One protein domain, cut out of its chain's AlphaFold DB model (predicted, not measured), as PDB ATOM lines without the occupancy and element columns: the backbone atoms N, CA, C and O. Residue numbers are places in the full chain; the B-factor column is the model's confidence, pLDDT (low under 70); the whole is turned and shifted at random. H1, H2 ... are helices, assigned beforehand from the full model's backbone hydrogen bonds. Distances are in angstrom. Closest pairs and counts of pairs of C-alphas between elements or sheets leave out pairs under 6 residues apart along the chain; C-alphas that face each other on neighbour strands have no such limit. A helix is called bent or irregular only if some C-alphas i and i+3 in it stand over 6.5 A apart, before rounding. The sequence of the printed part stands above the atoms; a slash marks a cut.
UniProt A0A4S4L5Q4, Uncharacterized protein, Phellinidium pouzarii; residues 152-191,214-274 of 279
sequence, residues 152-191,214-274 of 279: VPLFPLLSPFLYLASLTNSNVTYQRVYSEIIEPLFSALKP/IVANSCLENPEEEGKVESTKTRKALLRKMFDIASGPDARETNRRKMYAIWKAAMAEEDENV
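Overview. This is residues 152 to 191 and 214 to 274 of the 279 residues of an uncharacterized protein of Phellinidium pouzarii (UniProt A0A4S4L5Q4). Four helices, H1, H2, H4 and H5, make an up-and-down bundle, each running against the one before it; H1 with H2 and H4 with H5 form two helical hairpins whose turns lie at the same end, and the bundle is splayed, with the later part of H5 spreading away from H4. At the other end the short H3 and the loops round it lie near the start of H1, where residues 152 to 153 pair with residues 218 to 219. The printed part has 101 residues with five named helices, in the order H1, H2, H3, H4, H5, and no named strand; the class is all helix. It is compact, with a radius of gyration of the C-alphas of 13.4 A, and its rounded outline spans 36 by 32 by 24 A.

Along the chain. The printed part begins at Val 152. H1 takes residues 154 to 167, begins with C-alpha 154 at (209.203, 227.897, 185.165) and is 20.1 A long from first to last C-alpha. It is irregular: C-alphas 157 and 160 are 7.1 A apart. H2, residues 171 to 188, is 24.1 A long and has a kink of 29 degrees near residue 178. It is irregular, but only just, with C-alphas 180 and 183 at 6.8 A. After the cut, H3 takes residues 223 to 226, 5.5 A from first to last C-alpha. H4, residues 231 to 247, is 24.2 A long and begins with C-alpha 231 at (216.012, 233.861, 190.912). H5, residues 253 to 274, is the longest helix at 31.9 A and ends with C-alpha 274 at (225.217, 231.366, 204.935).

Arrangement. H1 is the hub and touches three other helices. It touches H2 with residues 161 to 165 alone, at a shallow tilt of 27 degrees, opposite ways; the closest C-alphas are those of Ala 165 and Tyr 174, 5.1 A apart. H1 and H4 touch and run the same way at a shallow tilt of 31 degrees, with the C-alphas of Ser 166 and Ala 246 closest at 5.8 A. H1 touches H5 with residues 165 to 167 alone, at a steep tilt of 46 degrees, opposite ways; the closest C-alphas are those of Ser 166 and Asn 255, at 5.5 A. H4 and H5 touch at a shallow tilt of 29 degrees, opposite ways, and H5 does so with residues 255 to 263 alone; the C-alphas of Ala 246 and Arg 256 are closest at 4.9 A. H2 is close to H4 but not clearly touching, with the closest C-alphas, those of Phe 186 and Arg 235, 6.3 A apart. H2 is also close to H5 but not clearly touching, the C-alphas of Tyr 174 and Asn 255 being closest at 7.7 A. H3 touches no helix. The short pairing of residues 152 to 153 with residues 218 to 219 is parallel. In H4 every O i to N i+4 pair is within hydrogen-bond range; the counts are 8 of 10 in H1, 12 of 14 in H2 and 17 of 18 in H5, and H3 is too short for such a pair.

Size, cuts and confidence. The two C-alphas farthest apart, those of Asn 169 and Val 274, are 37.8 A from each other. Residues 192 to 213 are not printed, and C-alphas 191 and 214 are 14.1 A apart across this cut, which lies in the link from H2 to H3. The links H1 to H2, H3 to H4 and H4 to H5 are tight. The mean pLDDT of the printed part is 92.9, and residues 273 to 274 are under 70.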
ATOM      1  N   VAL A 152     207.894 234.379 183.299       95.75
ATOM      2  CA  VAL A 152     207.826 233.003 182.800       95.75
ATOM      3  C   VAL A 152     207.512 232.028 183.944       95.75
ATOM      4  O   VAL A 152     208.301 231.975 184.892       95.75
ATOM      5  N   PRO A 153     206.458 231.195 183.845       97.25
ATOM      6  CA  PRO A 153     206.153 230.175 184.845       97.25
ATOM      7  C   PRO A 153     207.053 228.947 184.665       97.25
ATOM      8  O   PRO A 153     206.787 228.056 183.849       97.25
ATOM      9  N   LEU A 154     208.160 228.896 185.409       97.44
ATOM     10  CA  LEU A 154     209.203 227.897 185.165       97.44
ATOM     11  C   LEU A 154     208.762 226.474 185.494       97.44
ATOM     12  O   LEU A 154     209.094 225.558 184.741       97.44
ATOM     13  N   PHE A 155     208.022 226.253 186.584       98.06
ATOM     14  CA  PHE A 155     207.637 224.900 186.977       98.06
ATOM     15  C   PHE A 155     206.672 224.253 185.974       98.06
ATOM     16  O   PHE A 155     206.994 223.156 185.508       98.06
ATOM     17  N   PRO A 156     205.558 224.892 185.558       98.06
ATOM     18  CA  PRO A 156     204.677 224.331 184.538       98.06
ATOM     19  C   PRO A 156     205.419 223.957 183.254       98.06
ATOM     20  O   PRO A 156     205.227 222.849 182.755       98.06
ATOM     21  N   LEU A 157     206.317 224.813 182.757       98.06
ATOM     22  CA  LEU A 157     207.076 224.552 181.527       98.06
ATOM     23  C   LEU A 157     208.158 223.477 181.687       98.06
ATOM     24  O   LEU A 157     208.515 222.823 180.707       98.06
ATOM     25  N   LEU A 158     208.700 223.302 182.891       97.31
ATOM     26  CA  LEU A 158     209.757 222.336 183.182       97.31
ATOM     27  C   LEU A 158     209.205 220.957 183.572       97.31
ATOM     28  O   LEU A 158     209.855 219.936 183.336       97.31
ATOM     29  N   SER A 159     207.999 220.915 184.143       97.25
ATOM     30  CA  SER A 159     207.385 219.702 184.686       97.25
ATOM     31  C   SER A 159     207.375 218.505 183.720       97.25
ATOM     32  O   SER A 159     207.739 217.419 184.183       97.25
ATOM     33  N   PRO A 160     207.111 218.635 182.395       97.75
ATOM     34  CA  PRO A 160     207.157 217.491 181.480       97.75
ATOM     35  C   PRO A 160     208.517 216.783 181.466       97.75
ATOM     36  O   PRO A 160     208.588 215.554 181.429       97.75
ATOM     37  N   PHE A 161     209.610 217.547 181.548       98.25
ATOM     38  CA  PHE A 161     210.963 216.999 181.580       98.25
ATOM     39  C   PHE A 161     211.303 216.376 182.932       98.25
ATOM     40  O   PHE A 161     211.968 215.344 182.967       98.25
ATOM     41  N   LEU A 162     210.831 216.955 184.041       97.62
ATOM     42  CA  LEU A 162     211.043 216.378 185.374       97.62
ATOM     43  C   LEU A 162     210.314 215.040 185.528       97.62
ATOM     44  O   LEU A 162     210.899 214.093 186.054       97.62
ATOM     45  N   TYR A 163     209.083 214.934 185.019       96.81
ATOM     46  CA  TYR A 163     208.358 213.664 184.959       96.81
ATOM     47  C   TYR A 163     209.055 212.656 184.039       96.81
ATOM     48  O   TYR A 163     209.272 211.512 184.433       96.81
ATOM     49  N   LEU A 164     209.500 213.067 182.845       96.62
ATOM     50  CA  LEU A 164     210.273 212.182 181.969       96.62
ATOM     51  C   LEU A 164     211.549 211.672 182.664       96.62
ATOM     52  O   LEU A 164     211.853 210.480 182.598       96.62
ATOM     53  N   ALA A 165     212.279 212.546 183.359       97.19
ATOM     54  CA  ALA A 165     213.485 212.183 184.097       97.19
ATOM     55  C   ALA A 165     213.196 211.219 185.257       97.19
ATOM     56  O   ALA A 165     213.982 210.298 185.487       97.19
ATOM     57  N   SER A 166     212.078 211.375 185.972       97.12
ATOM     58  CA  SER A 166     211.732 210.478 187.079       97.12
ATOM     59  C   SER A 166     211.273 209.095 186.594       97.12
ATOM     60  O   SER A 166     211.617 208.085 187.215       97.12
ATOM     61  N   LEU A 167     210.588 209.021 185.448       95.69
ATOM     62  CA  LEU A 167     209.943 207.801 184.943       95.69
ATOM     63  C   LEU A 167     210.795 206.996 183.946       95.69
ATOM     64  O   LEU A 167     210.637 205.775 183.840       95.69
ATOM     65  N   THR A 168     211.720 207.635 183.221       94.06
ATOM     66  CA  THR A 168     212.441 206.990 182.111       94.06
ATOM     67  C   THR A 168     213.302 205.796 182.536       94.06
ATOM     68  O   THR A 168     214.024 205.820 183.534       94.06
ATOM     69  N   ASN A 169     213.285 204.735 181.727       92.56
ATOM     70  CA  ASN A 169     214.160 203.573 181.889       92.56
ATOM     71  C   ASN A 169     215.554 203.748 181.270       92.56
ATOM     72  O   ASN A 169     216.455 202.960 181.555       92.56
ATOM     73  N   SER A 170     215.731 204.767 180.433       92.75
ATOM     74  CA  SER A 170     216.949 205.008 179.674       92.75
ATOM     75  C   SER A 170     217.843 205.975 180.435       92.75
ATOM     76  O   SER A 170     217.518 207.150 180.614       92.75
ATOM     77  N   ASN A 171     219.022 205.498 180.847       94.00
ATOM     78  CA  ASN A 171     220.018 206.377 181.457       94.00
ATOM     79  C   ASN A 171     220.439 207.495 180.491       94.00
ATOM     80  O   ASN A 171     220.693 208.604 180.937       94.00
ATOM     81  N   VAL A 172     220.464 207.235 179.180       95.00
ATOM     82  CA  VAL A 172     220.797 208.253 178.172       95.00
ATOM     83  C   VAL A 172     219.740 209.358 178.149       95.00
ATOM     84  O   VAL A 172     220.101 210.531 178.142       95.00
ATOM     85  N   THR A 173     218.454 209.000 178.224       95.06
ATOM     86  CA  THR A 173     217.358 209.975 178.317       95.06
ATOM     87  C   THR A 173     217.482 210.813 179.581       95.06
ATOM     88  O   THR A 173     217.427 212.036 179.498       95.06
ATOM     89  N   TYR A 174     217.724 210.173 180.730       97.00
ATOM     90  CA  TYR A 174     217.960 210.889 181.982       97.00
ATOM     91  C   TYR A 174     219.124 211.880 181.852       97.00
ATOM     92  O   TYR A 174     218.973 213.049 182.193       97.00
ATOM     93  N   GLN A 175     220.278 211.426 181.346       96.75
ATOM     94  CA  GLN A 175     221.472 212.267 181.217       96.75
ATOM     95  C   GLN A 175     221.240 213.451 180.280       96.75
ATOM     96  O   GLN A 175     221.688 214.545 180.594       96.75
ATOM     97  N   ARG A 176     220.498 213.263 179.182       96.00
ATOM     98  CA  ARG A 176     220.152 214.351 178.257       96.00
ATOM     99  C   ARG A 176     219.244 215.394 178.893       96.00
ATOM    100  O   ARG A 176     219.523 216.582 178.799       96.00
ATOM    101  N   VAL A 177     218.187 214.963 179.583       97.44
ATOM    102  CA  VAL A 177     217.320 215.897 180.317       97.44
ATOM    103  C   VAL A 177     218.118 216.632 181.394       97.44
ATOM    104  O   VAL A 177     217.970 217.839 181.566       97.44
ATOM    105  N   TYR A 178     219.006 215.927 182.092       96.75
ATOM    106  CA  TYR A 178     219.866 216.545 183.087       96.75
ATOM    107  C   TYR A 178     220.805 217.599 182.472       96.75
ATOM    108  O   TYR A 178     220.779 218.742 182.918       96.75
ATOM    109  N   SER A 179     221.580 217.254 181.437       96.38
ATOM    110  CA  SER A 179     222.639 218.111 180.878       96.38
ATOM    111  C   SER A 179     222.136 219.296 180.055       96.38
ATOM    112  O   SER A 179     222.855 220.290 179.908       96.38
ATOM    113  N   GLU A 180     220.929 219.196 179.490       96.62
ATOM    114  CA  GLU A 180     220.368 220.244 178.628       96.62
ATOM    115  C   GLU A 180     219.267 221.064 179.286       96.62
ATOM    116  O   GLU A 180     219.059 222.210 178.893       96.62
ATOM    117  N   ILE A 181     218.592 220.519 180.301       96.88
ATOM    118  CA  ILE A 181     217.482 221.203 180.965       96.88
ATOM    119  C   ILE A 181     217.809 221.506 182.428       96.88
ATOM    120  O   ILE A 181     217.848 222.671 182.819       96.88
ATOM    121  N   ILE A 182     218.036 220.474 183.247       95.56
ATOM    122  CA  ILE A 182     218.129 220.637 184.708       95.56
ATOM    123  C   ILE A 182     219.401 221.403 185.084       95.56
ATOM    124  O   ILE A 182     219.331 222.465 185.689       95.56
ATOM    125  N   GLU A 183     220.578 220.906 184.720       94.75
ATOM    126  CA  GLU A 183     221.843 221.536 185.099       94.75
ATOM    127  C   GLU A 183     221.969 222.977 184.565       94.75
ATOM    128  O   GLU A 183     222.254 223.870 185.369       94.75
ATOM    129  N   PRO A 184     221.692 223.270 183.276       94.69
ATOM    130  CA  PRO A 184     221.851 224.623 182.754       94.69
ATOM    131  C   PRO A 184     220.886 225.637 183.383       94.69
ATOM    132  O   PRO A 184     221.312 226.739 183.724       94.69
ATOM    133  N   LEU A 185     219.612 225.275 183.588       93.81
ATOM    134  CA  LEU A 185     218.629 226.181 184.192       93.81
ATOM    135  C   LEU A 185     218.942 226.449 185.667       93.81
ATOM    136  O   LEU A 185     218.939 227.596 186.105       93.81
ATOM    137  N   PHE A 186     219.239 225.403 186.442       92.75
ATOM    138  CA  PHE A 186     219.509 225.558 187.872       92.75
ATOM    139  C   PHE A 186     220.835 226.273 188.120       92.75
ATOM    140  O   PHE A 186     220.944 226.971 189.124       92.75
ATOM    141  N   SER A 187     221.814 226.114 187.221       91.88
ATOM    142  CA  SER A 187     223.059 226.885 187.215       91.88
ATOM    143  C   SER A 187     222.800 228.363 186.905       91.88
ATOM    144  O   SER A 187     223.280 229.223 187.634       91.88
ATOM    145  N   ALA A 188     221.973 228.672 185.900       91.12
ATOM    146  CA  ALA A 188     221.636 230.054 185.544       91.12
ATOM    147  C   ALA A 188     220.831 230.792 186.628       91.12
ATOM    148  O   ALA A 188     220.935 232.008 186.748       91.12
ATOM    149  N   LEU A 189     220.049 230.068 187.434       91.00
ATOM    150  CA  LEU A 189     219.320 230.635 188.573       91.00
ATOM    151  C   LEU A 189     220.161 230.725 189.863       91.00
ATOM    152  O   LEU A 189     219.650 231.202 190.879       91.00
ATOM    153  N   LYS A 190     221.418 230.248 189.871       86.88
ATOM    154  CA  LYS A 190     222.311 230.440 191.025       86.88
ATOM    155  C   LYS A 190     222.620 231.937 191.191       86.88
ATOM    156  O   LYS A 190     222.792 232.633 190.190       86.88
ATOM    157  N   PRO A 191     222.732 232.440 192.433       70.12
ATOM    158  CA  PRO A 191     223.251 233.781 192.657       70.12
ATOM    159  C   PRO A 191     224.691 233.850 192.132       70.12
ATOM    160  O   PRO A 191     225.515 232.988 192.440       70.12
ATOM    161  N   ILE A 214     215.226 234.476 180.672       92.75
ATOM    162  CA  ILE A 214     214.538 233.596 181.624       92.75
ATOM    163  C   ILE A 214     214.814 234.081 183.051       92.75
ATOM    164  O   ILE A 214     213.882 234.294 183.818       92.75
ATOM    165  N   VAL A 215     216.085 234.306 183.392       91.56
ATOM    166  CA  VAL A 215     216.507 234.741 184.734       91.56
ATOM    167  C   VAL A 215     215.998 236.152 185.059       91.56
ATOM    168  O   VAL A 215     215.693 236.452 186.213       91.56
ATOM    169  N   ALA A 216     215.878 237.028 184.059       89.56
ATOM    170  CA  ALA A 216     215.453 238.410 184.245       89.56
ATOM    171  C   ALA A 216     213.976 238.546 184.631       89.56
ATOM    172  O   ALA A 216     213.639 239.500 185.339       89.56
ATOM    173  N   ASN A 217     213.098 237.643 184.179       91.75
ATOM    174  CA  ASN A 217     211.656 237.747 184.404       91.75
ATOM    175  C   ASN A 217     210.977 236.371 184.504       91.75
ATOM    176  O   ASN A 217     210.328 235.913 183.564       91.75
ATOM    177  N   SER A 218     211.105 235.719 185.660       93.62
ATOM    178  CA  SER A 218     210.505 234.407 185.934       93.62
ATOM    179  C   SER A 218     209.725 234.368 187.245       93.62
ATOM    180  O   SER A 218     210.030 235.115 188.176       93.62
ATOM    181  N   CYS A 219     208.772 233.445 187.323       95.88
ATOM    182  CA  CYS A 219     208.052 233.041 188.527       95.88
ATOM    183  C   CYS A 219     208.031 231.505 188.629       95.88
ATOM    184  O   CYS A 219     208.598 230.807 187.775       95.88
ATOM    185  N   LEU A 220     207.412 230.957 189.676       95.56
ATOM    186  CA  LEU A 220     207.328 229.512 189.844       95.56
ATOM    187  C   LEU A 220     206.185 228.915 189.018       95.56
ATOM    188  O   LEU A 220     206.464 228.082 188.156       95.56
ATOM    189  N   GLU A 221     204.931 229.310 189.267       94.25
ATOM    190  CA  GLU A 221     203.749 228.677 188.659       94.25
ATOM    191  C   GLU A 221     202.788 229.650 187.987       94.25
ATOM    192  O   GLU A 221     202.474 229.446 186.815       94.25
ATOM    193  N   ASN A 222     202.301 230.661 188.710       92.56
ATOM    194  CA  ASN A 222     201.240 231.544 188.230       92.56
ATOM    195  C   ASN A 222     201.747 232.988 188.064       92.56
ATOM    196  O   ASN A 222     201.925 233.690 189.061       92.56
ATOM    197  N   PRO A 223     201.962 233.458 186.821       92.25
ATOM    198  CA  PRO A 223     202.494 234.795 186.566       92.25
ATOM    199  C   PRO A 223     201.611 235.942 187.064       92.25
ATOM    200  O   PRO A 223     202.150 236.971 187.470       92.25
ATOM    201  N   GLU A 224     200.286 235.775 187.046       89.75
ATOM    202  CA  GLU A 224     199.333 236.816 187.460       89.75
ATOM    203  C   GLU A 224     199.300 236.999 188.984       89.75
ATOM    204  O   GLU A 224     199.148 238.117 189.473       89.75
ATOM    205  N   GLU A 225     199.463 235.907 189.736       90.31
ATOM    206  CA  GLU A 225     199.409 235.913 191.204       90.31
ATOM    207  C   GLU A 225     200.773 236.204 191.839       90.31
ATOM    208  O   GLU A 225     200.858 236.941 192.822       90.31
ATOM    209  N   GLU A 226     201.847 235.621 191.301       90.31
ATOM    210  CA  GLU A 226     203.182 235.700 191.902       90.31
ATOM    211  C   GLU A 226     203.961 236.944 191.460       90.31
ATOM    212  O   GLU A 226     204.798 237.454 192.210       90.31
ATOM    213  N   GLY A 227     203.730 237.421 190.232       91.00
ATOM    214  CA  GLY A 227     204.622 238.385 189.600       91.00
ATOM    215  C   GLY A 227     206.065 237.867 189.509       91.00
ATOM    216  O   GLY A 227     206.336 236.667 189.566       91.00
ATOM    217  N   LYS A 228     207.026 238.769 189.289       92.12
ATOM    218  CA  LYS A 228     208.442 238.389 189.186       92.12
ATOM    219  C   LYS A 228     208.968 237.934 190.551       92.12
ATOM    220  O   LYS A 228     208.957 238.705 191.510       92.12
ATOM    221  N   VAL A 229     209.542 236.733 190.597       92.00
ATOM    222  CA  VAL A 229     210.175 236.160 191.791       92.00
ATOM    223  C   VAL A 229     211.698 236.197 191.646       92.00
ATOM    224  O   VAL A 229     212.252 236.018 190.561       92.00
ATOM    225  N   GLU A 230     212.392 236.450 192.753       91.81
ATOM    226  CA  GLU A 230     213.855 236.432 192.824       91.81
ATOM    227  C   GLU A 230     214.428 235.071 192.388       91.81
ATOM    228  O   GLU A 230     213.981 234.025 192.860       91.81
ATOM    229  N   SER A 231     215.454 235.073 191.534       90.62
ATOM    230  CA  SER A 231     216.012 233.861 190.912       90.62
ATOM    231  C   SER A 231     216.450 232.796 191.923       90.62
ATOM    232  O   SER A 231     216.216 231.607 191.702       90.62
ATOM    233  N   THR A 232     217.009 233.209 193.063       89.75
ATOM    234  CA  THR A 232     217.426 232.318 194.161       89.75
ATOM    235  C   THR A 232     216.230 231.598 194.794       89.75
ATOM    236  O   THR A 232     216.256 230.379 194.972       89.75
ATOM    237  N   LYS A 233     215.140 232.324 195.073       92.38
ATOM    238  CA  LYS A 233     213.884 231.775 195.607       92.38
ATOM    239  C   LYS A 233     213.225 230.845 194.596       92.38
ATOM    240  O   LYS A 233     212.831 229.737 194.958       92.38
ATOM    241  N   THR A 234     213.184 231.247 193.326       93.50
ATOM    242  CA  THR A 234     212.655 230.424 192.233       93.50
ATOM    243  C   THR A 234     213.446 229.122 192.092       93.50
ATOM    244  O   THR A 234     212.851 228.049 191.999       93.50
ATOM    245  N   ARG A 235     214.784 229.173 192.174       94.38
ATOM    246  CA  ARG A 235     215.652 227.983 192.176       94.38
ATOM    247  C   ARG A 235     215.314 227.029 193.319       94.38
ATOM    248  O   ARG A 235     215.127 225.838 193.071       94.38
ATOM    249  N   LYS A 236     215.217 227.532 194.556       93.81
ATOM    250  CA  LYS A 236     214.875 226.722 195.741       93.81
ATOM    251  C   LYS A 236     213.511 226.050 195.591       93.81
ATOM    252  O   LYS A 236     213.370 224.855 195.848       93.81
ATOM    253  N   ALA A 237     212.519 226.797 195.119       95.50
ATOM    254  CA  ALA A 237     211.182 226.270 194.901       95.50
ATOM    255  C   ALA A 237     211.144 225.209 193.781       95.50
ATOM    256  O   ALA A 237     210.528 224.158 193.956       95.50
ATOM    257  N   LEU A 238     211.873 225.408 192.675       96.25
ATOM    258  CA  LEU A 238     212.020 224.405 191.611       96.25
ATOM    259  C   LEU A 238     212.731 223.133 192.094       96.25
ATOM    260  O   LEU A 238     212.294 222.028 191.770       96.25
ATOM    261  N   LEU A 239     213.791 223.270 192.897       95.88
ATOM    262  CA  LEU A 239     214.468 222.142 193.552       95.88
ATOM    263  C   LEU A 239     213.488 221.344 194.412       95.88
ATOM    264  O   LEU A 239     213.500 220.112 194.376       95.88
ATOM    265  N   ARG A 240     212.614 222.036 195.152       96.69
ATOM    266  CA  ARG A 240     211.594 221.382 195.968       96.69
ATOM    267  C   ARG A 240     210.571 220.635 195.117       96.69
ATOM    268  O   ARG A 240     210.321 219.464 195.378       96.69
ATOM    269  N   LYS A 241     210.059 221.249 194.049       97.62
ATOM    270  CA  LYS A 241     209.144 220.577 193.113       97.62
ATOM    271  C   LYS A 241     209.772 219.348 192.457       97.62
ATOM    272  O   LYS A 241     209.117 218.319 192.309       97.62
ATOM    273  N   MET A 242     211.054 219.425 192.098       97.50
ATOM    274  CA  MET A 242     211.805 218.286 191.569       97.50
ATOM    275  C   MET A 242     211.924 217.154 192.601       97.50
ATOM    276  O   MET A 242     211.763 215.986 192.245       97.50
ATOM    277  N   PHE A 243     212.177 217.488 193.871       97.19
ATOM    278  CA  PHE A 243     212.172 216.523 194.971       97.19
ATOM    279  C   PHE A 243     210.798 215.858 195.125       97.19
ATOM    280  O   PHE A 243     210.722 214.631 195.183       97.19
ATOM    281  N   ASP A 244     209.721 216.645 195.118       97.44
ATOM    282  CA  ASP A 244     208.357 216.140 195.274       97.44
ATOM    283  C   ASP A 244     207.988 215.174 194.126       97.44
ATOM    284  O   ASP A 244     207.499 214.074 194.385       97.44
ATOM    285  N   ILE A 245     208.328 215.502 192.870       96.81
ATOM    286  CA  ILE A 245     208.143 214.602 191.711       96.81
ATOM    287  C   ILE A 245     208.916 213.288 191.892       96.81
ATOM    288  O   ILE A 245     208.381 212.207 191.636       96.81
ATOM    289  N   ALA A 246     210.170 213.352 192.344       96.19
ATOM    290  CA  ALA A 246     210.998 212.168 192.574       96.19
ATOM    291  C   ALA A 246     210.500 211.300 193.748       96.19
ATOM    292  O   ALA A 246     210.734 210.087 193.768       96.19
ATOM    293  N   SER A 247     209.807 211.909 194.714       96.19
ATOM    294  CA  SER A 247     209.193 211.217 195.852       96.19
ATOM    295  C   SER A 247     207.915 210.454 195.489       96.19
ATOM    296  O   SER A 247     207.482 209.594 196.257       96.19
ATOM    297  N   GLY A 248     207.345 210.721 194.309       94.69
ATOM    298  CA  GLY A 248     206.138 210.061 193.824       94.69
ATOM    299  C   GLY A 248     206.280 208.533 193.710       94.69
ATOM    300  O   GLY A 248     207.393 208.015 193.520       94.69
ATOM    301  N   PRO A 249     205.160 207.791 193.803       93.19
ATOM    302  CA  PRO A 249     205.159 206.327 193.763       93.19
ATOM    303  C   PRO A 249     205.615 205.771 192.408       93.19
ATOM    304  O   PRO A 249     206.276 204.736 192.369       93.19
ATOM    305  N   ASP A 250     205.324 206.486 191.320       92.12
ATOM    306  CA  ASP A 250     205.650 206.065 189.954       92.12
ATOM    307  C   ASP A 250     207.125 206.311 189.587       92.12
ATOM    308  O   ASP A 250     207.646 205.736 188.628       92.12
ATOM    309  N   ALA A 251     207.828 207.151 190.356       94.44
ATOM    310  CA  ALA A 251     209.223 207.481 190.101       94.44
ATOM    311  C   ALA A 251     210.125 206.251 190.265       94.44
ATOM    312  O   ALA A 251     210.080 205.528 191.266       94.44
ATOM    313  N   ARG A 252     211.026 206.045 189.303       95.12
ATOM    314  CA  ARG A 252     211.982 204.938 189.362       95.12
ATOM    315  C   ARG A 252     213.005 205.165 190.459       95.12
ATOM    316  O   ARG A 252     213.648 206.209 190.505       95.12
ATOM    317  N   GLU A 253     213.258 204.132 191.257       95.94
ATOM    318  CA  GLU A 253     214.199 204.185 192.381       95.94
ATOM    319  C   GLU A 253     215.605 204.667 191.972       95.94
ATOM    320  O   GLU A 253     216.222 205.479 192.661       95.94
ATOM    321  N   THR A 254     216.108 204.237 190.811       96.44
ATOM    322  CA  THR A 254     217.410 204.684 190.290       96.44
ATOM    323  C   THR A 254     217.437 206.172 189.953       96.44
ATOM    324  O   THR A 254     218.442 206.833 190.210       96.44
ATOM    325  N   ASN A 255     216.357 206.712 189.388       96.88
ATOM    326  CA  ASN A 255     216.258 208.125 189.019       96.88
ATOM    327  C   ASN A 255     215.974 208.991 190.250       96.88
ATOM    328  O   ASN A 255     216.602 210.035 190.408       96.88
ATOM    329  N   ARG A 256     215.136 208.507 191.176       97.44
ATOM    330  CA  ARG A 256     214.881 209.124 192.484       97.44
ATOM    331  C   ARG A 256     216.181 209.407 193.225       97.44
ATOM    332  O   ARG A 256     216.408 210.536 193.646       97.44
ATOM    333  N   ARG A 257     217.078 208.418 193.321       97.25
ATOM    334  CA  ARG A 257     218.394 208.591 193.963       97.25
ATOM    335  C   ARG A 257     219.217 209.709 193.327       97.25
ATOM    336  O   ARG A 257     219.826 210.489 194.052       97.25
ATOM    337  N   LYS A 258     219.219 209.812 191.993       97.50
ATOM    338  CA  LYS A 258     219.940 210.872 191.272       97.50
ATOM    339  C   LYS A 258     219.313 212.249 191.515       97.50
ATOM    340  O   LYS A 258     220.034 213.183 191.837       97.50
ATOM    341  N   MET A 259     217.988 212.367 191.432       97.50
ATOM    342  CA  MET A 259     217.272 213.626 191.683       97.50
ATOM    343  C   MET A 259     217.438 214.095 193.135       97.50
ATOM    344  O   MET A 259     217.676 215.274 193.384       97.50
ATOM    345  N   TYR A 260     217.416 213.167 194.096       97.56
ATOM    346  CA  TYR A 260     217.715 213.460 195.499       97.56
ATOM    347  C   TYR A 260     219.167 213.877 195.716       97.56
ATOM    348  O   TYR A 260     219.415 214.741 196.548       97.56
ATOM    349  N   ALA A 261     220.126 213.297 194.989       96.69
ATOM    350  CA  ALA A 261     221.519 213.730 195.063       96.69
ATOM    351  C   ALA A 261     221.683 215.184 194.593       96.69
ATOM    352  O   ALA A 261     222.372 215.949 195.260       96.69
ATOM    353  N   ILE A 262     220.990 215.587 193.518       95.06
ATOM    354  CA  ILE A 262     220.983 216.981 193.036       95.06
ATOM    355  C   ILE A 262     220.384 217.911 194.096       95.06
ATOM    356  O   ILE A 262     220.975 218.938 194.416       95.06
ATOM    357  N   TRP A 263     219.236 217.538 194.671       94.81
ATOM    358  CA  TRP A 263     218.600 218.323 195.731       94.81
ATOM    359  C   TRP A 263     219.511 218.467 196.959       94.81
ATOM    360  O   TRP A 263     219.736 219.580 197.416       94.81
ATOM    361  N   LYS A 264     220.102 217.366 197.446       94.00
ATOM    362  CA  LYS A 264     221.028 217.378 198.591       94.00
ATOM    363  C   LYS A 264     222.263 218.237 198.336       94.00
ATOM    364  O   LYS A 264     222.630 219.012 199.209       94.00
ATOM    365  N   ALA A 265     222.880 218.112 197.160       92.06
ATOM    366  CA  ALA A 265     224.031 218.930 196.788       92.06
ATOM    367  C   ALA A 265     223.668 220.421 196.778       92.06
ATOM    368  O   ALA A 265     224.400 221.236 197.324       92.06
ATOM    369  N   ALA A 266     222.500 220.770 196.236       89.19
ATOM    370  CA  ALA A 266     222.049 222.152 196.196       89.19
ATOM    371  C   ALA A 266     221.702 222.740 197.575       89.19
ATOM    372  O   ALA A 266     221.880 223.938 197.750       89.19
ATOM    373  N   MET A 267     221.210 221.934 198.526       87.44
ATOM    374  CA  MET A 267     220.981 222.387 199.908       87.44
ATOM    375  C   MET A 267     222.305 222.567 200.667       87.44
ATOM    376  O   MET A 267     222.465 223.556 201.368       87.44
ATOM    377  N   ALA A 268     223.276 221.665 200.475       87.62
ATOM    378  CA  ALA A 268     224.598 221.785 201.099       87.62
ATOM    379  C   ALA A 268     225.355 223.044 200.634       87.62
ATOM    380  O   ALA A 268     225.933 223.745 201.456       87.62
ATOM    381  N   GLU A 269     225.290 223.372 199.336       82.00
ATOM    382  CA  GLU A 269     225.846 224.623 198.789       82.00
ATOM    383  C   GLU A 269     225.215 225.884 199.419       82.00
ATOM    384  O   GLU A 269     225.856 226.929 199.494       82.00
ATOM    385  N   GLU A 270     223.947 225.822 199.841       73.25
ATOM    386  CA  GLU A 270     223.266 226.959 200.472       73.25
ATOM    387  C   GLU A 270     223.680 227.141 201.934       73.25
ATOM    388  O   GLU A 270     223.869 228.278 202.361       73.25
ATOM    389  N   ASP A 271     223.852 226.042 202.671       71.75
ATOM    390  CA  ASP A 271     224.308 226.071 204.064       71.75
ATOM    391  C   ASP A 271     225.750 226.601 204.179       71.75
ATOM    392  O   ASP A 271     226.065 227.332 205.118       71.75
ATOM    393  N   GLU A 272     226.621 226.291 203.207       71.31
ATOM    394  CA  GLU A 272     227.996 226.814 203.152       71.31
ATOM    395  C   GLU A 272     228.036 228.335 202.919       71.31
ATOM    396  O   GLU A 272     228.786 229.034 203.597       71.31
ATOM    397  N   ASN A 273     227.187 228.873 202.036       61.34
ATOM    398  CA  ASN A 273     227.153 230.314 201.749       61.34
ATOM    399  C   ASN A 273     226.629 231.161 202.923       61.34
ATOM    400  O   ASN A 273     227.066 232.295 203.089       61.34
ATOM    401  N   VAL A 274     225.714 230.638 203.748       57.75
ATOM    402  CA  VAL A 274     225.217 231.366 204.935       57.75
ATOM    403  C   VAL A 274     226.302 231.482 206.016       57.75
ATOM    404  O   VAL A 274     226.320 232.454 206.764       57.75
TER     405      VAL A 274